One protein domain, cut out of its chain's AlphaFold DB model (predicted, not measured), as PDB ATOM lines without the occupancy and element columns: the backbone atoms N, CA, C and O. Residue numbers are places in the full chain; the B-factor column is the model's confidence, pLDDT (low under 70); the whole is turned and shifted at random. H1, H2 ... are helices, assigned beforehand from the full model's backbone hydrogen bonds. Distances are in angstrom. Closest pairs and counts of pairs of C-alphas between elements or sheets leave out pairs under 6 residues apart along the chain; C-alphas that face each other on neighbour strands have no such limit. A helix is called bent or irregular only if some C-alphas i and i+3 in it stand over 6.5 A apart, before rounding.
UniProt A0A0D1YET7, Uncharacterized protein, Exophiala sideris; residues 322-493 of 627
ATOM      1  N   THR A 322      -6.993 -27.794 -29.953       35.56
ATOM      2  CA  THR A 322      -7.570 -28.650 -28.880       35.56
ATOM      3  C   THR A 322      -7.047 -30.097 -28.796       35.56
ATOM      4  O   THR A 322      -6.294 -30.560 -29.647       35.56
ATOM      5  N   LEU A 323      -7.483 -30.875 -27.790       33.59
ATOM      6  CA  LEU A 323      -7.025 -32.260 -27.569       33.59
ATOM      7  C   LEU A 323      -7.362 -33.230 -28.719       33.59
ATOM      8  O   LEU A 323      -6.624 -34.186 -28.941       33.59
ATOM      9  N   ASP A 324      -8.431 -32.976 -29.483       34.91
ATOM     10  CA  ASP A 324      -8.719 -33.755 -30.703       34.91
ATOM     11  C   ASP A 324      -7.676 -33.478 -31.793       34.91
ATOM     12  O   ASP A 324      -7.349 -34.361 -32.582       34.91
ATOM     13  N   CYS A 325      -7.113 -32.265 -31.800       35.97
ATOM     14  CA  CYS A 325      -5.958 -31.921 -32.612       35.97
ATOM     15  C   CYS A 325      -4.659 -32.476 -32.014       35.97
ATOM     16  O   CYS A 325      -3.774 -32.798 -32.786       35.97
ATOM     17  N   LEU A 326      -4.519 -32.692 -30.698       34.75
ATOM     18  CA  LEU A 326      -3.339 -33.391 -30.151       34.75
ATOM     19  C   LEU A 326      -3.237 -34.841 -30.648       34.75
ATOM     20  O   LEU A 326      -2.157 -35.252 -31.065       34.75
ATOM     21  N   ALA A 327      -4.367 -35.549 -30.754       37.53
ATOM     22  CA  ALA A 327      -4.467 -36.842 -31.449       37.53
ATOM     23  C   ALA A 327      -4.234 -36.760 -32.983       37.53
ATOM     24  O   ALA A 327      -4.353 -37.763 -33.686       37.53
ATOM     25  N   GLN A 328      -3.925 -35.567 -33.506       38.50
ATOM     26  CA  GLN A 328      -3.555 -35.269 -34.896       38.50
ATOM     27  C   GLN A 328      -2.206 -34.504 -35.007       38.50
ATOM     28  O   GLN A 328      -1.738 -34.273 -36.119       38.50
ATOM     29  N   ARG A 329      -1.577 -34.115 -33.881       36.09
ATOM     30  CA  ARG A 329      -0.327 -33.322 -33.781       36.09
ATOM     31  C   ARG A 329       0.873 -34.153 -33.367       36.09
ATOM     32  O   ARG A 329       1.988 -33.837 -33.768       36.09
ATOM     33  N   SER A 330       0.652 -35.206 -32.575       45.03
ATOM     34  CA  SER A 330       1.698 -36.044 -31.962       45.03
ATOM     35  C   SER A 330       2.509 -36.885 -32.958       45.03
ATOM     36  O   SER A 330       3.101 -37.887 -32.555       45.03
ATOM     37  N   VAL A 331       2.412 -36.533 -34.246       41.88
ATOM     38  CA  VAL A 331       2.879 -37.253 -35.434       41.88
ATOM     39  C   VAL A 331       3.027 -36.320 -36.669       41.88
ATOM     40  O   VAL A 331       2.905 -36.753 -37.814       41.88
ATOM     41  N   ARG A 332       3.131 -35.003 -36.437       37.59
ATOM     42  CA  ARG A 332       3.373 -33.962 -37.463       37.59
ATOM     43  C   ARG A 332       4.413 -32.934 -37.007       37.59
ATOM     44  O   ARG A 332       5.167 -32.441 -37.837       37.59
ATOM     45  N   ASP A 333       4.466 -32.664 -35.699       38.91
ATOM     46  CA  ASP A 333       5.324 -31.628 -35.098       38.91
ATOM     47  C   ASP A 333       6.337 -32.195 -34.085       38.91
ATOM     48  O   ASP A 333       6.955 -31.445 -33.330       38.91
ATOM     49  N   LEU A 334       6.519 -33.518 -34.050       41.09
ATOM     50  CA  LEU A 334       7.654 -34.134 -33.365       41.09
ATOM     51  C   LEU A 334       8.850 -34.198 -34.313       41.09
ATOM     52  O   LEU A 334       8.694 -34.336 -35.528       41.09
ATOM     53  N   THR A 335      10.063 -34.111 -33.771       44.81
ATOM     54  CA  THR A 335      11.257 -34.242 -34.610       44.81
ATOM     55  C   THR A 335      11.446 -35.692 -35.077       44.81
ATOM     56  O   THR A 335      11.043 -36.641 -34.402       44.81
ATOM     57  N   LEU A 336      12.112 -35.877 -36.225       47.69
ATOM     58  CA  LEU A 336      12.447 -37.196 -36.796       47.69
ATOM     59  C   LEU A 336      13.098 -38.156 -35.776       47.69
ATOM     60  O   LEU A 336      12.868 -39.367 -35.814       47.69
ATOM     61  N   GLU A 337      13.909 -37.618 -34.864       45.78
ATOM     62  CA  GLU A 337      14.615 -38.372 -33.819       45.78
ATOM     63  C   GLU A 337      13.695 -38.770 -32.648       45.78
ATOM     64  O   GLU A 337      13.931 -39.780 -31.981       45.78
ATOM     65  N   GLU A 338      12.616 -38.019 -32.411       50.50
ATOM     66  CA  GLU A 338      11.623 -38.301 -31.369       50.50
ATOM     67  C   GLU A 338      10.548 -39.285 -31.849       50.50
ATOM     68  O   GLU A 338      10.203 -40.204 -31.107       50.50
ATOM     69  N   GLU A 339      10.061 -39.168 -33.090       50.91
ATOM     70  CA  GLU A 339       9.073 -40.113 -33.645       50.91
ATOM     71  C   GLU A 339       9.640 -41.521 -33.851       50.91
ATOM     72  O   GLU A 339       8.943 -42.522 -33.668       50.91
ATOM     73  N   THR A 340      10.927 -41.619 -34.192       48.72
ATOM     74  CA  THR A 340      11.627 -42.908 -34.295       48.72
ATOM     75  C   THR A 340      12.043 -43.472 -32.932       48.72
ATOM     76  O   THR A 340      12.505 -44.617 -32.849       48.72
ATOM     77  N   SER A 341      11.829 -42.731 -31.836       55.56
ATOM     78  CA  SER A 341      12.093 -43.227 -30.491       55.56
ATOM     79  C   SER A 341      11.115 -44.330 -30.095       55.56
ATOM     80  O   SER A 341       9.893 -44.167 -30.049       55.56
ATOM     81  N   LYS A 342      11.681 -45.459 -29.665       54.38
ATOM     82  CA  LYS A 342      10.954 -46.554 -29.011       54.38
ATOM     83  C   LYS A 342      10.087 -46.066 -27.841       54.38
ATOM     84  O   LYS A 342       9.041 -46.659 -27.575       54.38
ATOM     85  N   ASP A 343      10.509 -45.013 -27.145       52.56
ATOM     86  CA  ASP A 343       9.796 -44.499 -25.979       52.56
ATOM     87  C   ASP A 343       8.550 -43.690 -26.371       52.56
ATOM     88  O   ASP A 343       7.531 -43.821 -25.690       52.56
ATOM     89  N   TRP A 344       8.561 -42.974 -27.509       67.94
ATOM     90  CA  TRP A 344       7.351 -42.370 -28.095       67.94
ATOM     91  C   TRP A 344       6.306 -43.445 -28.396       67.94
ATOM     92  O   TRP A 344       5.161 -43.338 -27.961       67.94
ATOM     93  N   LEU A 345       6.715 -44.537 -29.048       61.97
ATOM     94  CA  LEU A 345       5.815 -45.634 -29.402       61.97
ATOM     95  C   LEU A 345       5.230 -46.335 -28.163       61.97
ATOM     96  O   LEU A 345       4.039 -46.649 -28.118       61.97
ATOM     97  N   CYS A 346       6.044 -46.543 -27.123       57.97
ATOM     98  CA  CYS A 346       5.579 -47.054 -25.832       57.97
ATOM     99  C   CYS A 346       4.585 -46.098 -25.148       57.97
ATOM    100  O   CYS A 346       3.613 -46.561 -24.546       57.97
ATOM    101  N   TYR A 347       4.809 -44.784 -25.243       62.56
ATOM    102  CA  TYR A 347       3.941 -43.756 -24.666       62.56
ATOM    103  C   TYR A 347       2.604 -43.652 -25.416       62.56
ATOM    104  O   TYR A 347       1.551 -43.693 -24.780       62.56
ATOM    105  N   MET A 348       2.640 -43.651 -26.754       67.19
ATOM    106  CA  MET A 348       1.481 -43.780 -27.647       67.19
ATOM    107  C   MET A 348       0.622 -44.991 -27.275       67.19
ATOM    108  O   MET A 348      -0.557 -44.837 -26.968       67.19
ATOM    109  N   ILE A 349       1.211 -46.192 -27.225       63.97
ATOM    110  CA  ILE A 349       0.480 -47.424 -26.890       63.97
ATOM    111  C   ILE A 349      -0.130 -47.338 -25.479       63.97
ATOM    112  O   ILE A 349      -1.279 -47.733 -25.285       63.97
ATOM    113  N   ALA A 350       0.593 -46.797 -24.492       62.53
ATOM    114  CA  ALA A 350       0.081 -46.626 -23.130       62.53
ATOM    115  C   ALA A 350      -1.085 -45.618 -23.035       62.53
ATOM    116  O   ALA A 350      -2.025 -45.848 -22.270       62.53
ATOM    117  N   ILE A 351      -1.043 -44.536 -23.820       65.56
ATOM    118  CA  ILE A 351      -2.124 -43.550 -23.954       65.56
ATOM    119  C   ILE A 351      -3.347 -44.171 -24.634       65.56
ATOM    120  O   ILE A 351      -4.456 -44.072 -24.109       65.56
ATOM    121  N   ASP A 352      -3.159 -44.862 -25.756       63.44
ATOM    122  CA  ASP A 352      -4.266 -45.430 -26.531       63.44
ATOM    123  C   ASP A 352      -5.005 -46.512 -25.714       63.44
ATOM    124  O   ASP A 352      -6.232 -46.567 -25.706       63.44
ATOM    125  N   TYR A 353      -4.289 -47.282 -24.883       62.44
ATOM    126  CA  TYR A 353      -4.890 -48.193 -23.896       62.44
ATOM    127  C   TYR A 353      -5.685 -47.519 -22.774       62.44
ATOM    128  O   TYR A 353      -6.617 -48.128 -22.236       62.44
ATOM    129  N   TYR A 354      -5.290 -46.312 -22.365       58.84
ATOM    130  CA  TYR A 354      -6.008 -45.542 -21.350       58.84
ATOM    131  C   TYR A 354      -7.361 -45.073 -21.902       58.84
ATOM    132  O   TYR A 354      -8.369 -45.152 -21.196       58.84
ATOM    133  N   PHE A 355      -7.386 -44.633 -23.166       59.38
ATOM    134  CA  PHE A 355      -8.585 -44.108 -23.822       59.38
ATOM    135  C   PHE A 355      -9.480 -45.178 -24.472       59.38
ATOM    136  O   PHE A 355     -10.695 -44.988 -24.467       59.38
ATOM    137  N   HIS A 356      -8.930 -46.311 -24.930       63.66
ATOM    138  CA  HIS A 356      -9.666 -47.394 -25.610       63.66
ATOM    139  C   HIS A 356      -9.647 -48.756 -24.867       63.66
ATOM    140  O   HIS A 356      -9.201 -49.777 -25.403       63.66
ATOM    141  N   PRO A 357     -10.165 -48.849 -23.621       55.03
ATOM    142  CA  PRO A 357     -10.204 -50.091 -22.830       55.03
ATOM    143  C   PRO A 357     -11.171 -51.177 -23.359       55.03
ATOM    144  O   PRO A 357     -11.297 -52.251 -22.736       55.03
ATOM    145  N   GLU A 358     -11.886 -50.897 -24.450       57.97
ATOM    146  CA  GLU A 358     -12.677 -51.807 -25.284       57.97
ATOM    147  C   GLU A 358     -11.830 -52.675 -26.229       57.97
ATOM    148  O   GLU A 358     -12.173 -53.845 -26.406       57.97
ATOM    149  N   ASP A 359     -10.690 -52.183 -26.729       69.62
ATOM    150  CA  ASP A 359      -9.801 -52.870 -27.689       69.62
ATOM    151  C   ASP A 359      -8.973 -54.005 -27.051       69.62
ATOM    152  O   ASP A 359      -7.881 -54.364 -27.478       69.62
ATOM    153  N   HIS A 360      -9.488 -54.613 -25.989       54.84
ATOM    154  CA  HIS A 360      -8.691 -55.343 -25.011       54.84
ATOM    155  C   HIS A 360      -8.573 -56.888 -25.193       54.84
ATOM    156  O   HIS A 360      -8.251 -57.565 -24.208       54.84
ATOM    157  N   PRO A 361      -8.782 -57.514 -26.377       64.56
ATOM    158  CA  PRO A 361      -8.096 -58.768 -26.709       64.56
ATOM    159  C   PRO A 361      -6.729 -58.531 -27.381       64.56
ATOM    160  O   PRO A 361      -5.903 -59.440 -27.407       64.56
ATOM    161  N   TYR A 362      -6.503 -57.331 -27.919       71.50
ATOM    162  CA  TYR A 362      -5.331 -56.941 -28.697       71.50
ATOM    163  C   TYR A 362      -4.154 -56.536 -27.788       71.50
ATOM    164  O   TYR A 362      -4.396 -56.132 -26.648       71.50
ATOM    165  N   LYS A 363      -2.884 -56.657 -28.236       74.56
ATOM    166  CA  LYS A 363      -1.721 -56.097 -27.501       74.56
ATOM    167  C   LYS A 363      -1.379 -54.660 -27.914       74.56
ATOM    168  O   LYS A 363      -0.687 -53.982 -27.154       74.56
ATOM    169  N   ILE A 364      -1.876 -54.201 -29.060       83.00
ATOM    170  CA  ILE A 364      -1.801 -52.825 -29.576       83.00
ATOM    171  C   ILE A 364      -3.212 -52.470 -30.050       83.00
ATOM    172  O   ILE A 364      -3.838 -53.292 -30.716       83.00
ATOM    173  N   SER A 365      -3.740 -51.290 -29.719       86.12
ATOM    174  CA  SER A 365      -5.099 -50.935 -30.151       86.12
ATOM    175  C   SER A 365      -5.182 -50.769 -31.686       86.12
ATOM    176  O   SER A 365      -4.291 -50.187 -32.315       86.12
ATOM    177  N   PRO A 366      -6.284 -51.224 -32.314       89.75
ATOM    178  CA  PRO A 366      -6.681 -50.829 -33.661       89.75
ATOM    179  C   PRO A 366      -6.723 -49.310 -33.921       89.75
ATOM    180  O   PRO A 366      -6.638 -48.919 -35.085       89.75
ATOM    181  N   SER A 367      -6.850 -48.450 -32.899       85.94
ATOM    182  CA  SER A 367      -6.747 -46.986 -33.036       85.94
ATOM    183  C   SER A 367      -5.323 -46.539 -33.353       85.94
ATOM    184  O   SER A 367      -5.146 -45.868 -34.364       85.94
ATOM    185  N   ALA A 368      -4.308 -46.977 -32.605       86.62
ATOM    186  CA  ALA A 368      -2.902 -46.719 -32.926       86.62
ATOM    187  C   ALA A 368      -2.544 -47.180 -34.352       86.62
ATOM    188  O   ALA A 368      -1.908 -46.443 -35.105       86.62
ATOM    189  N   PHE A 369      -3.032 -48.355 -34.773       92.25
ATOM    190  CA  PHE A 369      -2.889 -48.821 -36.158       92.25
ATOM    191  C   PHE A 369      -3.588 -47.895 -37.174       92.25
ATOM    192  O   PHE A 369      -2.991 -47.563 -38.199       92.25
ATOM    193  N   ARG A 370      -4.834 -47.463 -36.914       93.00
ATOM    194  CA  ARG A 370      -5.558 -46.494 -37.764       93.00
ATOM    195  C   ARG A 370      -4.822 -45.171 -37.890       93.00
ATOM    196  O   ARG A 370      -4.724 -44.656 -38.999       93.00
ATOM    197  N   GLN A 371      -4.359 -44.629 -36.766       88.69
ATOM    198  CA  GLN A 371      -3.609 -43.382 -36.706       88.69
ATOM    199  C   GLN A 371      -2.360 -43.531 -37.573       88.69
ATOM    200  O   GLN A 371      -2.272 -42.854 -38.591       88.69
ATOM    201  N   ALA A 372      -1.470 -44.482 -37.265       91.12
ATOM    202  CA  ALA A 372      -0.249 -44.723 -38.039       91.12
ATOM    203  C   ALA A 372      -0.513 -44.830 -39.554       91.12
ATOM    204  O   ALA A 372       0.191 -44.214 -40.346       91.12
ATOM    205  N   ALA A 373      -1.582 -45.523 -39.962       93.69
ATOM    206  CA  ALA A 373      -1.960 -45.670 -41.368       93.69
ATOM    207  C   ALA A 373      -2.494 -44.387 -42.032       93.69
ATOM    208  O   ALA A 373      -2.366 -44.235 -43.243       93.69
ATOM    209  N   ILE A 374      -3.105 -43.468 -41.278       90.62
ATOM    210  CA  ILE A 374      -3.463 -42.131 -41.780       90.62
ATOM    211  C   ILE A 374      -2.199 -41.286 -41.966       90.62
ATOM    212  O   ILE A 374      -2.099 -40.548 -42.937       90.62
ATOM    213  N   LEU A 375      -1.245 -41.416 -41.050       88.25
ATOM    214  CA  LEU A 375      -0.108 -40.511 -40.900       88.25
ATOM    215  C   LEU A 375       1.011 -40.853 -41.879       88.25
ATOM    216  O   LEU A 375       1.337 -40.029 -42.723       88.25
ATOM    217  N   ASP A 376       1.439 -42.117 -41.915       90.62
ATOM    218  CA  ASP A 376       2.328 -42.640 -42.959       90.62
ATOM    219  C   ASP A 376       1.751 -42.417 -44.384       90.62
ATOM    220  O   ASP A 376       2.491 -42.410 -45.366       90.62
ATOM    221  N   ALA A 377       0.423 -42.268 -44.522       89.31
ATOM    222  CA  ALA A 377      -0.228 -41.926 -45.789       89.31
ATOM    223  C   ALA A 377      -0.318 -40.412 -46.045       89.31
ATOM    224  O   ALA A 377      -0.373 -40.018 -47.207       89.31
ATOM    225  N   CYS A 378      -0.337 -39.554 -45.023       87.44
ATOM    226  CA  CYS A 378      -0.143 -38.115 -45.197       87.44
ATOM    227  C   CYS A 378       1.278 -37.842 -45.685       87.44
ATOM    228  O   CYS A 378       1.441 -37.269 -46.756       87.44
ATOM    229  N   ASP A 379       2.271 -38.343 -44.953       85.75
ATOM    230  CA  ASP A 379       3.689 -38.087 -45.206       85.75
ATOM    231  C   ASP A 379       4.089 -38.487 -46.631       85.75
ATOM    232  O   ASP A 379       4.806 -37.755 -47.301       85.75
ATOM    233  N   TYR A 380       3.544 -39.596 -47.149       84.62
ATOM    234  CA  TYR A 380       3.761 -40.005 -48.538       84.62
ATOM    235  C   TYR A 380       3.109 -39.085 -49.587       84.62
ATOM    236  O   TYR A 380       3.674 -38.889 -50.661       84.62
ATOM    237  N   ASN A 381       1.916 -38.541 -49.316       85.38
ATOM    238  CA  ASN A 381       1.274 -37.592 -50.235       85.38
ATOM    239  C   ASN A 381       1.991 -36.233 -50.225       85.38
ATOM    240  O   ASN A 381       2.060 -35.578 -51.263       85.38
ATOM    241  N   ASP A 382       2.500 -35.826 -49.060       86.94
ATOM    242  CA  ASP A 382       3.203 -34.561 -48.863       86.94
ATOM    243  C   ASP A 382       4.669 -34.650 -49.362       86.94
ATOM    244  O   ASP A 382       5.192 -33.667 -49.892       86.94
ATOM    245  N   ASN A 383       5.323 -35.821 -49.276       84.62
ATOM    246  CA  ASN A 383       6.648 -36.079 -49.854       84.62
ATOM    247  C   ASN A 383       6.888 -37.574 -50.219       84.62
ATOM    248  O   ASN A 383       7.306 -38.369 -49.371       84.62
ATOM    249  N   PRO A 384       6.690 -37.983 -51.489       77.00
ATOM    250  CA  PRO A 384       6.811 -39.384 -51.898       77.00
ATOM    251  C   PRO A 384       8.257 -39.896 -52.008       77.00
ATOM    252  O   PRO A 384       8.462 -41.111 -52.052       77.00
ATOM    253  N   GLU A 385       9.254 -39.006 -52.057       76.50
ATOM    254  CA  GLU A 385      10.673 -39.371 -52.196       76.50
ATOM    255  C   GLU A 385      11.268 -39.839 -50.853       76.50
ATOM    256  O   GLU A 385      12.049 -40.789 -50.821       76.50
ATOM    257  N   HIS A 386      10.797 -39.284 -49.728       71.38
ATOM    258  CA  HIS A 386      11.279 -39.596 -48.370       71.38
ATOM    259  C   HIS A 386      11.034 -41.043 -47.889       71.38
ATOM    260  O   HIS A 386      11.579 -41.443 -46.861       71.38
ATOM    261  N   ILE A 387      10.285 -41.880 -48.621       63.47
ATOM    262  CA  ILE A 387      10.273 -43.338 -48.357       63.47
ATOM    263  C   ILE A 387      11.673 -43.948 -48.559       63.47
ATOM    264  O   ILE A 387      12.007 -44.954 -47.929       63.47
ATOM    265  N   LEU A 388      12.503 -43.339 -49.411       60.62
ATOM    266  CA  LEU A 388      13.859 -43.803 -49.694       60.62
ATOM    267  C   LEU A 388      14.876 -43.390 -48.616       60.62
ATOM    268  O   LEU A 388      15.918 -44.032 -48.517       60.62
ATOM    269  N   ASP A 389      14.528 -42.474 -47.700       71.12
ATOM    270  CA  ASP A 389      15.326 -42.116 -46.505       71.12
ATOM    271  C   ASP A 389      15.337 -43.226 -45.425       71.12
ATOM    272  O   ASP A 389      15.668 -43.013 -44.253       71.12
ATOM    273  N   TYR A 390      14.971 -44.451 -45.810       65.62
ATOM    274  CA  TYR A 390      15.009 -45.673 -45.011       65.62
ATOM    275  C   TYR A 390      14.199 -45.637 -43.699       65.62
ATOM    276  O   TYR A 390      14.431 -46.471 -42.808       65.62
ATOM    277  N   GLN A 391      13.272 -44.692 -43.536       81.25
ATOM    278  CA  GLN A 391      12.368 -44.672 -42.388       81.25
ATOM    279  C   GLN A 391      11.401 -45.853 -42.474       81.25
ATOM    280  O   GLN A 391      10.792 -46.106 -43.510       81.25
ATOM    281  N   ILE A 392      11.269 -46.603 -41.377       83.50
ATOM    282  CA  ILE A 392      10.328 -47.723 -41.301       83.50
ATOM    283  C   ILE A 392       8.942 -47.127 -41.018       83.50
ATOM    284  O   ILE A 392       8.786 -46.522 -39.956       83.50
ATOM    285  N   PRO A 393       7.937 -47.308 -41.898       90.19
ATOM    286  CA  PRO A 393       6.594 -46.781 -41.669       90.19
ATOM    287  C   PRO A 393       6.030 -47.226 -40.316       90.19
ATOM    288  O   PRO A 393       6.168 -48.395 -39.927       90.19
ATOM    289  N   ARG A 394       5.362 -46.310 -39.610       90.56
ATOM    290  CA  ARG A 394       4.842 -46.520 -38.253       90.56
ATOM    291  C   ARG A 394       3.864 -47.707 -38.218       90.56
ATOM    292  O   ARG A 394       3.858 -48.471 -37.252       90.56
ATOM    293  N   VAL A 395       3.122 -47.957 -39.306       93.25
ATOM    294  CA  VAL A 395       2.273 -49.153 -39.493       93.25
ATOM    295  C   VAL A 395       3.068 -50.463 -39.457       93.25
ATOM    296  O   VAL A 395       2.624 -51.421 -38.820       93.25
ATOM    297  N   LEU A 396       4.228 -50.530 -40.122       91.06
ATOM    298  CA  LEU A 396       5.067 -51.736 -40.125       91.06
ATOM    299  C   LEU A 396       5.718 -51.957 -38.758       91.06
ATOM    300  O   LEU A 396       5.768 -53.091 -38.286       91.06
ATOM    301  N   LEU A 397       6.145 -50.885 -38.090       89.06
ATOM    302  CA  LEU A 397       6.721 -50.962 -36.747       89.06
ATOM    303  C   LEU A 397       5.708 -51.502 -35.718       89.06
ATOM    304  O   LEU A 397       6.042 -52.381 -34.925       89.06
ATOM    305  N   LEU A 398       4.449 -51.049 -35.772       90.25
ATOM    306  CA  LEU A 398       3.360 -51.613 -34.965       90.25
ATOM    307  C   LEU A 398       3.049 -53.076 -35.345       90.25
ATOM    308  O   LEU A 398       2.779 -53.894 -34.464       90.25
ATOM    309  N   PHE A 399       3.103 -53.427 -36.635       92.06
ATOM    310  CA  PHE A 399       2.860 -54.794 -37.110       92.06
ATOM    311  C   PHE A 399       3.915 -55.788 -36.614       92.06
ATOM    312  O   PHE A 399       3.546 -56.866 -36.166       92.06
ATOM    313  N   GLU A 400       5.205 -55.445 -36.627       88.38
ATOM    314  CA  GLU A 400       6.253 -56.337 -36.107       88.38
ATOM    315  C   GLU A 400       6.128 -56.575 -34.590       88.38
ATOM    316  O   GLU A 400       6.501 -57.642 -34.096       88.38
ATOM    317  N   LEU A 401       5.576 -55.609 -33.844       83.88
ATOM    318  CA  LEU A 401       5.363 -55.718 -32.398       83.88
ATOM    319  C   LEU A 401       4.127 -56.551 -32.029       83.88
ATOM    320  O   LEU A 401       4.183 -57.340 -31.078       83.88
ATOM    321  N   ASP A 402       3.010 -56.397 -32.748       86.06
ATOM    322  CA  ASP A 402       1.846 -57.266 -32.567       86.06
ATOM    323  C   ASP A 402       0.973 -57.453 -33.827       86.06
ATOM    324  O   ASP A 402      -0.097 -56.843 -33.956       86.06
ATOM    325  N   PRO A 403       1.351 -58.380 -34.726       87.81
ATOM    326  CA  PRO A 403       0.673 -58.567 -36.010       87.81
ATOM    327  C   PRO A 403      -0.718 -59.206 -35.865       87.81
ATOM    328  O   PRO A 403      -1.524 -59.179 -36.790       87.81
ATOM    329  N   LEU A 404      -1.036 -59.773 -34.693       85.69
ATOM    330  CA  LEU A 404      -2.360 -60.324 -34.385       85.69
ATOM    331  C   LEU A 404      -3.410 -59.240 -34.093       85.69
ATOM    332  O   LEU A 404      -4.606 -59.537 -34.127       85.69
ATOM    333  N   SER A 405      -2.975 -58.007 -33.820       87.69
ATOM    334  CA  SER A 405      -3.854 -56.876 -33.495       87.69
ATOM    335  C   SER A 405      -4.066 -55.896 -34.641       87.69
ATOM    336  O   SER A 405      -4.942 -55.037 -34.569       87.69
ATOM    337  N   THR A 406      -3.298 -56.040 -35.718       93.06
ATOM    338  CA  THR A 406      -3.427 -55.242 -36.932       93.06
ATOM    339  C   THR A 406      -4.827 -55.419 -37.540       93.06
ATOM    340  O   THR A 406      -5.188 -56.520 -37.964       93.06
ATOM    341  N   PRO A 407      -5.662 -54.369 -37.624       92.56
ATOM    342  CA  PRO A 407      -7.043 -54.516 -38.067       92.56
ATOM    343  C   PRO A 407      -7.111 -54.618 -39.603       92.56
ATOM    344  O   PRO A 407      -7.410 -53.648 -40.291       92.56
ATOM    345  N   HIS A 408      -6.868 -55.812 -40.160       91.88
ATOM    346  CA  HIS A 408      -6.721 -56.067 -41.611       91.88
ATOM    347  C   HIS A 408      -7.915 -55.686 -42.514       91.88
ATOM    348  O   HIS A 408      -7.844 -55.839 -43.732       91.88
ATOM    349  N   ARG A 409      -9.035 -55.228 -41.942       91.44
ATOM    350  CA  ARG A 409     -10.228 -54.754 -42.669       91.44
ATOM    351  C   ARG A 409     -10.498 -53.264 -42.482       91.44
ATOM    352  O   ARG A 409     -11.512 -52.778 -42.979       91.44
ATOM    353  N   ASP A 410      -9.649 -52.557 -41.742       93.81
ATOM    354  CA  ASP A 410      -9.852 -51.146 -41.444       93.81
ATOM    355  C   ASP A 410      -9.631 -50.287 -42.706       93.81
ATOM    356  O   ASP A 410      -8.588 -50.421 -43.359       93.81
ATOM    357  N   PRO A 411     -10.571 -49.394 -43.071       93.56
ATOM    358  CA  PRO A 411     -10.420 -48.520 -44.229       93.56
ATOM    359  C   PRO A 411      -9.171 -47.631 -44.201       93.56
ATOM    360  O   PRO A 411      -8.706 -47.243 -45.270       93.56
ATOM    361  N   ALA A 412      -8.614 -47.300 -43.029       92.62
ATOM    362  CA  ALA A 412      -7.348 -46.570 -42.945       92.62
ATOM    363  C   ALA A 412      -6.174 -47.431 -43.436       92.62
ATOM    364  O   ALA A 412      -5.474 -47.027 -44.361       92.62
ATOM    365  N   LEU A 413      -6.022 -48.651 -42.904       93.44
ATOM    366  CA  LEU A 413      -4.954 -49.579 -43.302       93.44
ATOM    367  C   LEU A 413      -5.085 -50.013 -44.762       93.44
ATOM    368  O   LEU A 413      -4.080 -50.147 -45.452       93.44
ATOM    369  N   LEU A 414      -6.312 -50.211 -45.252       92.19
ATOM    370  CA  LEU A 414      -6.547 -50.576 -46.650       92.19
ATOM    371  C   LEU A 414      -6.274 -49.417 -47.620       92.19
ATOM    372  O   LEU A 414      -5.839 -49.674 -48.740       92.19
ATOM    373  N   ARG A 415      -6.481 -48.155 -47.208       90.56
ATOM    374  CA  ARG A 415      -6.031 -46.986 -47.985       90.56
ATOM    375  C   ARG A 415      -4.513 -46.866 -47.960       90.56
ATOM    376  O   ARG A 415      -3.921 -46.795 -49.030       90.56
ATOM    377  N   TRP A 416      -3.895 -46.931 -46.780       93.44
ATOM    378  CA  TRP A 416      -2.437 -46.922 -46.626       93.44
ATOM    379  C   TRP A 416      -1.771 -47.980 -47.506       93.44
ATOM    380  O   TRP A 416      -0.931 -47.648 -48.327       93.44
ATOM    381  N   ALA A 417      -2.222 -49.235 -47.430       90.81
ATOM    382  CA  ALA A 417      -1.657 -50.341 -48.200       90.81
ATOM    383  C   ALA A 417      -1.949 -50.276 -49.709       90.81
ATOM    384  O   ALA A 417      -1.278 -50.952 -50.484       90.81
ATOM    385  N   ALA A 418      -2.953 -49.504 -50.138       88.00
ATOM    386  CA  ALA A 418      -3.191 -49.221 -51.552       88.00
ATOM    387  C   ALA A 418      -2.281 -48.096 -52.067       88.00
ATOM    388  O   ALA A 418      -1.862 -48.152 -53.219       88.00
ATOM    389  N   VAL A 419      -1.967 -47.116 -51.213       85.62
ATOM    390  CA  VAL A 419      -1.036 -46.011 -51.478       85.62
ATOM    391  C   VAL A 419       0.410 -46.523 -51.498       85.62
ATOM    392  O   VAL A 419       1.094 -46.389 -52.505       85.62
ATOM    393  N   THR A 420       0.850 -47.226 -50.449       85.19
ATOM    394  CA  THR A 420       2.211 -47.780 -50.363       85.19
ATOM    395  C   THR A 420       2.463 -48.962 -51.300       85.19
ATOM    396  O   THR A 420       3.616 -49.350 -51.484       85.19
ATOM    397  N   ARG A 421       1.424 -49.515 -51.953       84.56
ATOM    398  CA  ARG A 421       1.550 -50.609 -52.934       84.56
ATOM    399  C   ARG A 421       2.546 -50.274 -54.038       84.56
ATOM    400  O   ARG A 421       3.342 -51.133 -54.408       84.56
ATOM    401  N   ASP A 422       2.465 -49.062 -54.570       79.62
ATOM    402  CA  ASP A 422       3.248 -48.666 -55.739       79.62
ATOM    403  C   ASP A 422       4.683 -48.315 -55.309       79.62
ATOM    404  O   ASP A 422       5.638 -48.732 -55.957       79.62
ATOM    405  N   CYS A 423       4.857 -47.759 -54.103       76.94
ATOM    406  CA  CYS A 423       6.159 -47.641 -53.437       76.94
ATOM    407  C   CYS A 423       6.829 -49.011 -53.245       76.94
ATOM    408  O   CYS A 423       8.014 -49.153 -53.514       76.94
ATOM    409  N   MET A 424       6.083 -50.039 -52.818       75.69
ATOM    410  CA  MET A 424       6.602 -51.405 -52.648       75.69
ATOM    411  C   MET A 424       7.023 -52.066 -53.970       75.69
ATOM    412  O   MET A 424       7.862 -52.966 -53.943       75.69
ATOM    413  N   VAL A 425       6.434 -51.666 -55.103       79.88
ATOM    414  CA  VAL A 425       6.858 -52.118 -56.439       79.88
ATOM    415  C   VAL A 425       8.153 -51.408 -56.820       79.88
ATOM    416  O   VAL A 425       9.168 -52.081 -56.979       79.88
ATOM    417  N   ASN A 426       8.152 -50.073 -56.825       78.56
ATOM    418  CA  ASN A 426       9.319 -49.255 -57.168       78.56
ATOM    419  C   ASN A 426      10.538 -49.605 -56.292       78.56
ATOM    420  O   ASN A 426      11.642 -49.779 -56.797       78.56
ATOM    421  N   PHE A 427      10.335 -49.792 -54.986       75.31
ATOM    422  CA  PHE A 427      11.380 -50.200 -54.045       75.31
ATOM    423  C   PHE A 427      11.873 -51.634 -54.294       75.31
ATOM    424  O   PHE A 427      13.056 -51.924 -54.142       75.31
ATOM    425  N   GLY A 428      10.984 -52.545 -54.703       75.88
ATOM    426  CA  GLY A 428      11.358 -53.901 -55.113       75.88
ATOM    427  C   GLY A 428      12.158 -53.938 -56.421       75.88
ATOM    428  O   GLY A 428      12.953 -54.855 -56.621       75.88
ATOM    429  N   GLU A 429      11.974 -52.947 -57.291       80.75
ATOM    430  CA  GLU A 429      12.738 -52.759 -58.527       80.75
ATOM    431  C   GLU A 429      14.087 -52.077 -58.246       80.75
ATOM    432  O   GLU A 429      15.120 -52.594 -58.662       80.75
ATOM    433  N   GLN A 430      14.122 -51.026 -57.422       74.06
ATOM    434  CA  GLN A 430      15.356 -50.388 -56.936       74.06
ATOM    435  C   GLN A 430      16.246 -51.347 -56.126       74.06
ATOM    436  O   GLN A 430      17.464 -51.347 -56.288       74.06
ATOM    437  N   PHE A 431      15.666 -52.219 -55.295       73.19
ATOM    438  CA  PHE A 431      16.416 -53.252 -54.566       73.19
ATOM    439  C   PHE A 431      16.997 -54.340 -55.490       73.19
ATOM    440  O   PHE A 431      17.986 -54.988 -55.141       73.19
ATOM    441  N   LYS A 432      16.411 -54.547 -56.679       78.19
ATOM    442  CA  LYS A 432      17.018 -55.376 -57.732       78.19
ATOM    443  C   LYS A 432      18.118 -54.615 -58.467       78.19
ATOM    444  O   LYS A 432      19.196 -55.172 -58.614       78.19
ATOM    445  N   ALA A 433      17.870 -53.364 -58.867       77.62
ATOM    446  CA  ALA A 433      18.842 -52.502 -59.549       77.62
ATOM    447  C   ALA A 433      20.135 -52.355 -58.732       77.62
ATOM    448  O   ALA A 433      21.183 -52.812 -59.175       77.62
ATOM    449  N   SER A 434      20.030 -51.919 -57.474       72.00
ATOM    450  CA  SER A 434      21.151 -51.880 -56.513       72.00
ATOM    451  C   SER A 434      21.765 -53.250 -56.199       72.00
ATOM    452  O   SER A 434      22.893 -53.356 -55.717       72.00
ATOM    453  N   GLY A 435      21.045 -54.334 -56.501       72.94
ATOM    454  CA  GLY A 435      21.568 -55.694 -56.470       72.94
ATOM    455  C   GLY A 435      22.529 -56.019 -57.616       72.94
ATOM    456  O   GLY A 435      23.423 -56.833 -57.392       72.94
ATOM    457  N   TYR A 436      22.360 -55.384 -58.781       68.38
ATOM    458  CA  TYR A 436      23.284 -55.428 -59.918       68.38
ATOM    459  C   TYR A 436      24.380 -54.361 -59.799       68.38
ATOM    460  O   TYR A 436      25.541 -54.682 -60.029       68.38
ATOM    461  N   GLU A 437      24.048 -53.139 -59.363       72.38
ATOM    462  CA  GLU A 437      25.020 -52.041 -59.183       72.38
ATOM    463  C   GLU A 437      26.135 -52.426 -58.200       72.38
ATOM    464  O   GLU A 437      27.301 -52.145 -58.452       72.38
ATOM    465  N   LEU A 438      25.819 -53.155 -57.117       65.38
ATOM    466  CA  LEU A 438      26.852 -53.665 -56.207       65.38
ATOM    467  C   LEU A 438      27.797 -54.669 -56.895       65.38
ATOM    468  O   LEU A 438      28.977 -54.695 -56.575       65.38
ATOM    469  N   VAL A 439      27.298 -55.474 -57.840       73.62
ATOM    470  CA  VAL A 439      28.105 -56.463 -58.582       73.62
ATOM    471  C   VAL A 439      28.993 -55.779 -59.624       73.62
ATOM    472  O   VAL A 439      30.130 -56.204 -59.816       73.62
ATOM    473  N   THR A 440      28.525 -54.698 -60.259       72.69
ATOM    474  CA  THR A 440      29.389 -53.870 -61.115       72.69
ATOM    475  C   THR A 440      30.423 -53.104 -60.291       72.69
ATOM    476  O   THR A 440      31.581 -53.089 -60.682       72.69
ATOM    477  N   LEU A 441      30.065 -52.576 -59.113       70.38
ATOM    478  CA  LEU A 441      31.012 -51.922 -58.198       70.38
ATOM    479  C   LEU A 441      32.066 -52.885 -57.634       70.38
ATOM    480  O   LEU A 441      33.237 -52.521 -57.619       70.38
ATOM    481  N   ASP A 442      31.705 -54.111 -57.228       71.81
ATOM    482  CA  ASP A 442      32.688 -55.146 -56.858       71.81
ATOM    483  C   ASP A 442      33.687 -55.372 -58.025       71.81
ATOM    484  O   ASP A 442      34.899 -55.388 -57.810       71.81
ATOM    485  N   ALA A 443      33.203 -55.454 -59.274       75.81
ATOM    486  CA  ALA A 443      34.040 -55.662 -60.462       75.81
ATOM    487  C   ALA A 443      34.860 -54.429 -60.907       75.81
ATOM    488  O   ALA A 443      35.929 -54.590 -61.495       75.81
ATOM    489  N   GLU A 444      34.390 -53.205 -60.655       80.06
ATOM    490  CA  GLU A 444      35.122 -51.957 -60.924       80.06
ATOM    491  C   GLU A 444      36.205 -51.708 -59.862       80.06
ATOM    492  O   GLU A 444      37.334 -51.345 -60.198       80.06
ATOM    493  N   ILE A 445      35.914 -52.009 -58.592       77.25
ATOM    494  CA  ILE A 445      36.883 -51.958 -57.485       77.25
ATOM    495  C   ILE A 445      38.031 -52.961 -57.703       77.25
ATOM    496  O   ILE A 445      39.174 -52.648 -57.372       77.25
ATOM    497  N   GLU A 446      37.775 -54.122 -58.321       80.31
ATOM    498  CA  GLU A 446      38.828 -55.060 -58.753       80.31
ATOM    499  C   GLU A 446      39.686 -54.553 -59.938       80.31
ATOM    500  O   GLU A 446      40.755 -55.112 -60.191       80.31
ATOM    501  N   GLN A 447      39.264 -53.499 -60.651       78.62
ATOM    502  CA  GLN A 447      39.958 -52.949 -61.832       78.62
ATOM    503  C   GLN A 447      40.674 -51.604 -61.584       78.62
ATOM    504  O   GLN A 447      41.546 -51.226 -62.371       78.62
ATOM    505  N   CYS A 448      40.354 -50.872 -60.512       81.19
ATOM    506  CA  CYS A 448      40.969 -49.574 -60.208       81.19
ATOM    507  C   CYS A 448      42.367 -49.691 -59.563       81.19
ATOM    508  O   CYS A 448      42.492 -49.892 -58.357       81.19
ATOM    509  N   GLU A 449      43.430 -49.458 -60.346       66.31
ATOM    510  CA  GLU A 449      44.824 -49.433 -59.853       66.31
ATOM    511  C   GLU A 449      45.284 -48.086 -59.225       66.31
ATOM    512  O   GLU A 449      46.389 -48.030 -58.683       66.31
ATOM    513  N   GLU A 450      44.496 -46.994 -59.276       66.19
ATOM    514  CA  GLU A 450      44.908 -45.661 -58.771       66.19
ATOM    515  C   GLU A 450      44.150 -45.169 -57.513       66.19
ATOM    516  O   GLU A 450      42.920 -45.161 -57.446       66.19
ATOM    517  N   ASP A 451      44.917 -44.660 -56.534       68.12
ATOM    518  CA  ASP A 451      44.498 -44.332 -55.153       68.12
ATOM    519  C   ASP A 451      43.269 -43.403 -55.002       68.12
ATOM    520  O   ASP A 451      42.623 -43.410 -53.952       68.12
ATOM    521  N   TYR A 452      42.983 -42.528 -55.977       70.25
ATOM    522  CA  TYR A 452      42.012 -41.437 -55.790       70.25
ATOM    523  C   TYR A 452      40.574 -41.817 -56.159       70.25
ATOM    524  O   TYR A 452      39.646 -41.461 -55.433       70.25
ATOM    525  N   GLU A 453      40.382 -42.555 -57.254       70.44
ATOM    526  CA  GLU A 453      39.052 -43.000 -57.700       70.44
ATOM    527  C   GLU A 453      38.565 -44.182 -56.847       70.44
ATOM    528  O   GLU A 453      37.411 -44.199 -56.417       70.44
ATOM    529  N   PHE A 454      39.489 -45.066 -56.444       75.31
ATOM    530  CA  PHE A 454      39.256 -46.121 -55.452       75.31
ATOM    531  C   PHE A 454      38.629 -45.586 -54.150       75.31
ATOM    532  O   PHE A 454      37.719 -46.195 -53.591       75.31
ATOM    533  N   GLY A 455      39.067 -44.412 -53.679       78.81
ATOM    534  CA  GLY A 455      38.536 -43.778 -52.467       78.81
ATOM    535  C   GLY A 455      37.094 -43.265 -52.582       78.81
ATOM    536  O   GLY A 455      36.436 -43.112 -51.555       78.81
ATOM    537  N   ALA A 456      36.597 -43.009 -53.796       79.06
ATOM    538  CA  ALA A 456      35.199 -42.650 -54.037       79.06
ATOM    539  C   ALA A 456      34.325 -43.908 -54.162       79.06
ATOM    540  O   ALA A 456      33.338 -44.033 -53.437       79.06
ATOM    541  N   LEU A 457      34.750 -44.871 -54.991       75.38
ATOM    542  CA  LEU A 457      34.056 -46.148 -55.191       75.38
ATOM    543  C   LEU A 457      33.890 -46.923 -53.875       75.38
ATOM    544  O   LEU A 457      32.825 -47.468 -53.610       75.38
ATOM    545  N   MET A 458      34.901 -46.912 -52.998       75.88
ATOM    546  CA  MET A 458      34.810 -47.546 -51.678       75.88
ATOM    547  C   MET A 458      33.764 -46.911 -50.750       75.88
ATOM    548  O   MET A 458      33.184 -47.629 -49.937       75.88
ATOM    549  N   LEU A 459      33.501 -45.601 -50.849       78.19
ATOM    550  CA  LEU A 459      32.462 -44.940 -50.046       78.19
ATOM    551  C   LEU A 459      31.063 -45.298 -50.556       78.19
ATOM    552  O   LEU A 459      30.215 -45.705 -49.769       78.19
ATOM    553  N   GLU A 460      30.852 -45.223 -51.870       77.88
ATOM    554  CA  GLU A 460      29.601 -45.624 -52.527       77.88
ATOM    555  C   GLU A 460      29.284 -47.109 -52.274       77.88
ATOM    556  O   GLU A 460      28.164 -47.478 -51.913       77.88
ATOM    557  N   TYR A 461      30.310 -47.959 -52.332       75.44
ATOM    558  CA  TYR A 461      30.228 -49.367 -51.971       75.44
ATOM    559  C   TYR A 461      29.898 -49.593 -50.488       75.44
ATOM    560  O   TYR A 461      29.043 -50.426 -50.188       75.44
ATOM    561  N   GLU A 462      30.517 -48.873 -49.542       75.94
ATOM    562  CA  GLU A 462      30.160 -48.984 -48.119       75.94
ATOM    563  C   GLU A 462      28.725 -48.504 -47.839       75.94
ATOM    564  O   GLU A 462      28.003 -49.171 -47.092       75.94
ATOM    565  N   GLU A 463      28.263 -47.428 -48.483       75.88
ATOM    566  CA  GLU A 463      26.880 -46.946 -48.376       75.88
ATOM    567  C   GLU A 463      25.874 -47.974 -48.919       75.88
ATOM    568  O   GLU A 463      24.941 -48.355 -48.201       75.88
ATOM    569  N   LEU A 464      26.092 -48.527 -50.118       73.00
ATOM    570  CA  LEU A 464      25.255 -49.597 -50.682       73.00
ATOM    571  C   LEU A 464      25.277 -50.869 -49.816       73.00
ATOM    572  O   LEU A 464      24.238 -51.497 -49.582       73.00
ATOM    573  N   LYS A 465      26.443 -51.243 -49.282       75.19
ATOM    574  CA  LYS A 465      26.647 -52.438 -48.442       75.19
ATOM    575  C   LYS A 465      26.004 -52.315 -47.058       75.19
ATOM    576  O   LYS A 465      25.568 -53.329 -46.508       75.19
ATOM    577  N   LEU A 466      25.876 -51.098 -46.523       75.00
ATOM    578  CA  LEU A 466      25.118 -50.791 -45.302       75.00
ATOM    579  C   LEU A 466      23.614 -50.600 -45.570       75.00
ATOM    580  O   LEU A 466      22.786 -50.996 -44.744       75.00
ATOM    581  N   GLY A 467      23.243 -50.058 -46.733       75.69
ATOM    582  CA  GLY A 467      21.856 -49.889 -47.168       75.69
ATOM    583  C   GLY A 467      21.154 -51.220 -47.460       75.69
ATOM    584  O   GLY A 467      20.043 -51.455 -46.977       75.69
ATOM    585  N   ARG A 468      21.808 -52.140 -48.184       76.81
ATOM    586  CA  ARG A 468      21.212 -53.402 -48.674       76.81
ATOM    587  C   ARG A 468      20.606 -54.292 -47.567       76.81
ATOM    588  O   ARG A 468      19.492 -54.783 -47.775       76.81
ATOM    589  N   PRO A 469      21.217 -54.488 -46.377       78.19
ATOM    590  CA  PRO A 469      20.586 -55.215 -45.270       78.19
ATOM    591  C   PRO A 469      19.324 -54.531 -44.721       78.19
ATOM    592  O   PRO A 469      18.328 -55.210 -44.460       78.19
ATOM    593  N   ARG A 470      19.338 -53.196 -44.578       74.75
ATOM    594  CA  ARG A 470      18.192 -52.400 -44.097       74.75
ATOM    595  C   ARG A 470      17.053 -52.415 -45.119       74.75
ATOM    596  O   ARG A 470      15.904 -52.653 -44.752       74.75
ATOM    597  N   ALA A 471      17.389 -52.265 -46.399       76.75
ATOM    598  CA  ALA A 471      16.451 -52.354 -47.508       76.75
ATOM    599  C   ALA A 471      15.790 -53.739 -47.599       76.75
ATOM    600  O   ALA A 471      14.564 -53.836 -47.670       76.75
ATOM    601  N   LYS A 472      16.577 -54.819 -47.480       81.19
ATOM    602  CA  LYS A 472      16.051 -56.190 -47.429       81.19
ATOM    603  C   LYS A 472      15.096 -56.393 -46.250       81.19
ATOM    604  O   LYS A 472      14.003 -56.919 -46.440       81.19
ATOM    605  N   ALA A 473      15.474 -55.952 -45.047       81.19
ATOM    606  CA  ALA A 473      14.617 -56.061 -43.867       81.19
ATOM    607  C   ALA A 473      13.282 -55.313 -44.052       81.19
ATOM    608  O   ALA A 473      12.228 -55.838 -43.690       81.19
ATOM    609  N   MET A 474      13.310 -54.130 -44.677       81.56
ATOM    610  CA  MET A 474      12.101 -53.375 -45.018       81.56
ATOM    611  C   MET A 474      11.231 -54.109 -46.047       81.56
ATOM    612  O   MET A 474      10.027 -54.258 -45.826       81.56
ATOM    613  N   TYR A 475      11.826 -54.656 -47.109       83.56
ATOM    614  CA  TYR A 475      11.122 -55.490 -48.088       83.56
ATOM    615  C   TYR A 475      10.473 -56.728 -47.439       83.56
ATOM    616  O   TYR A 475       9.312 -57.034 -47.717       83.56
ATOM    617  N   ASP A 476      11.165 -57.410 -46.523       84.81
ATOM    618  CA  ASP A 476      10.643 -58.588 -45.820       84.81
ATOM    619  C   ASP A 476       9.540 -58.248 -44.792       84.81
ATOM    620  O   ASP A 476       8.629 -59.056 -44.582       84.81
ATOM    621  N   MET A 477       9.548 -57.054 -44.179       86.38
ATOM    622  CA  MET A 477       8.398 -56.534 -43.412       86.38
ATOM    623  C   MET A 477       7.197 -56.272 -44.331       86.38
ATOM    624  O   MET A 477       6.109 -56.803 -44.099       86.38
ATOM    625  N   PHE A 478       7.397 -55.540 -45.431       87.25
ATOM    626  CA  PHE A 478       6.367 -55.263 -46.438       87.25
ATOM    627  C   PHE A 478       5.760 -56.552 -47.036       87.25
ATOM    628  O   PHE A 478       4.535 -56.670 -47.161       87.25
ATOM    629  N   ARG A 479       6.587 -57.565 -47.347       86.38
ATOM    630  CA  ARG A 479       6.162 -58.887 -47.855       86.38
ATOM    631  C   ARG A 479       5.281 -59.629 -46.841       86.38
ATOM    632  O   ARG A 479       4.295 -60.251 -47.243       86.38
ATOM    633  N   ARG A 480       5.595 -59.545 -45.542       88.50
ATOM    634  CA  ARG A 480       4.790 -60.137 -44.453       88.50
ATOM    635  C   ARG A 480       3.485 -59.377 -44.217       88.50
ATOM    636  O   ARG A 480       2.429 -60.007 -44.206       88.50
ATOM    637  N   PHE A 481       3.524 -58.047 -44.138       88.50
ATOM    638  CA  PHE A 481       2.330 -57.212 -43.966       88.50
ATOM    639  C   PHE A 481       1.314 -57.413 -45.103       88.50
ATOM    640  O   PHE A 481       0.122 -57.609 -44.859       88.50
ATOM    641  N   LYS A 482       1.786 -57.477 -46.357       86.44
ATOM    642  CA  LYS A 482       0.950 -57.772 -47.533       86.44
ATOM    643  C   LYS A 482       0.279 -59.147 -47.452       86.44
ATOM    644  O   LYS A 482      -0.912 -59.251 -47.740       86.44
ATOM    645  N   LYS A 483       1.009 -60.197 -47.044       86.75
ATOM    646  CA  LYS A 483       0.424 -61.532 -46.797       86.75
ATOM    647  C   LYS A 483      -0.655 -61.456 -45.708       86.75
ATOM    648  O   LYS A 483      -1.750 -61.980 -45.907       86.75
ATOM    649  N   TYR A 484      -0.384 -60.752 -44.609       88.75
ATOM    650  CA  TYR A 484      -1.343 -60.596 -43.518       88.75
ATOM    651  C   TYR A 484      -2.630 -59.873 -43.948       88.75
ATOM    652  O   TYR A 484      -3.719 -60.364 -43.657       88.75
ATOM    653  N   LEU A 485      -2.548 -58.766 -44.698       86.56
ATOM    654  CA  LEU A 485      -3.746 -58.068 -45.186       86.56
ATOM    655  C   LEU A 485      -4.599 -58.907 -46.152       86.56
ATOM    656  O   LEU A 485      -5.823 -58.785 -46.147       86.56
ATOM    657  N   LEU A 486      -3.974 -59.757 -46.973       83.50
ATOM    658  CA  LEU A 486      -4.681 -60.603 -47.938       83.50
ATOM    659  C   LEU A 486      -5.369 -61.812 -47.286       83.50
ATOM    660  O   LEU A 486      -6.467 -62.181 -47.703       83.50
ATOM    661  N   PHE A 487      -4.735 -62.429 -46.284       85.81
ATOM    662  CA  PHE A 487      -5.156 -63.732 -45.748       85.81
ATOM    663  C   PHE A 487      -5.616 -63.701 -44.279       85.81
ATOM    664  O   PHE A 487      -6.247 -64.650 -43.819       85.81
ATOM    665  N   GLY A 488      -5.338 -62.625 -43.537       84.75
ATOM    666  CA  GLY A 488      -5.625 -62.499 -42.102       84.75
ATOM    667  C   GLY A 488      -4.718 -63.346 -41.199       84.75
ATOM    668  O   GLY A 488      -5.011 -63.505 -40.015       84.75
ATOM    669  N   THR A 489      -3.638 -63.913 -41.746       80.38
ATOM    670  CA  THR A 489      -2.744 -64.872 -41.080       80.38
ATOM    671  C   THR A 489      -1.297 -64.396 -41.111       80.38
ATOM    672  O   THR A 489      -0.812 -63.966 -42.157       80.38
ATOM    673  N   VAL A 490      -0.604 -64.503 -39.976       66.75
ATOM    674  CA  VAL A 490       0.804 -64.087 -39.819       66.75
ATOM    675  C   VAL A 490       1.778 -65.196 -40.241       66.75
ATOM    676  O   VAL A 490       2.876 -64.911 -40.713       66.75
ATOM    677  N   ASP A 491       1.377 -66.458 -40.066       67.50
ATOM    678  CA  ASP A 491       2.293 -67.600 -40.048       67.50
ATOM    679  C   ASP A 491       2.801 -68.097 -41.412       67.50
ATOM    680  O   ASP A 491       2.244 -67.863 -42.488       67.50
ATOM    681  N   PHE A 492       3.918 -68.817 -41.317       48.91
ATOM    682  CA  PHE A 492       4.796 -69.232 -42.400       48.91
ATOM    683  C   PHE A 492       4.172 -70.292 -43.323       48.91
ATOM    684  O   PHE A 492       4.270 -71.494 -43.077       48.91
ATOM    685  N   LEU A 493       3.634 -69.855 -44.463       38.09
ATOM    686  CA  LEU A 493       3.614 -70.691 -45.666       38.09
ATOM    687  C   LEU A 493       4.996 -70.631 -46.354       38.09
ATOM    688  O   LEU A 493       5.500 -69.515 -46.539       38.09
TER     689      LEU A 493
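Overview. This is residues 322 to 493 of the 627 residues of an uncharacterized protein of Exophiala sideris (UniProt A0A0D1YET7). A long helical hairpin, H7b and H8, is joined at its open end to a small head of shorter helices, in which H4 lies between H3, H6 and H7a. The closed end of the hairpin, with the link at residues 446 to 450, makes the far tip of the long axis, while H8 runs back to H6 in the head; H1 and H2 lie at the head's margin and touch no helix. The printed part has 172 residues with eight named helices, H1 to H8 in order, and no named strand: the class is all helix. The whole is loose, with a radius of gyration of the C-alphas of 19.4 A, and elongated, spanning 67 by 40 by 25 A.

Along the chain. H1, residues 323 to 329, begins at C-alpha 323 (-7.025, -32.260, -27.569). H2 is residues 336 to 339, H3 residues 342 to 355, 20.4 A long, and H4 residues 366 to 382, 24.4 A. H5, residues 385 to 389, is neither bent nor irregular, but only just: C-alphas 385 and 388 are 6.0 A apart. H6 is residues 394 to 401. H7, residues 411 to 445, was assigned as one helix by its hydrogen bonds but is bent, with C-alphas 419 and 422 6.6 A apart; its arms are H7a, residues 411 to 419, 12.1 A, and H7b, residues 422 to 445, 33.8 A. H8, residues 451 to 487, spans 54.1 A from (44.498, -44.332, -55.153) to (-5.156, -63.732, -45.748), with a kink of 26 degrees near residue 468; it is only just not bent, C-alphas 466 and 469 being 6.3 A apart.

Arrangement. H4 is the hub. It touches H7a, closest C-alphas Ala 373 and Leu 413 at 5.3 A, the same way at a shallow tilt of 34 degrees, only just short of steep. With residues 369 to 376 alone it touches H6, closest C-alphas Ala 372 and Val 395 at 5.3 A. H3 touches H4 at a steep tilt of 53 degrees, closest C-alphas Asp 352 and Ala 368 at 6.7 A. H8 touches H6 with residues 477 to 481 alone, closest C-alphas Met 477 and Leu 396 at 6.7 A. H7b and H8 form a hairpin, a shallow tilt of 29 degrees, opposite ways, closest C-alphas Ile 445 and Phe 454 at 6.6 A. H5 is close to but not clearly touching H4 and H7b. Each O i to N i+4 pair is within hydrogen-bond range in H3, H6 and H7a; the figures are 2 of 3 in H1, 12 of 13 in H4, 19 of 20 in H7b, 28 of 33 in H8 and 0 of 1 in H5, where 2 of 2 O i to N i+3 pairs are within range, and H2 is too short for such a pair.

Size, cuts and confidence. The C-alphas farthest apart, Glu 358 and Glu 449, are 67.1 A apart. The printed part has no cut and no long link. Mean pLDDT of the printed part is 74.1; 52 residues are under 70, among them 322 to 361 and 490 to 493.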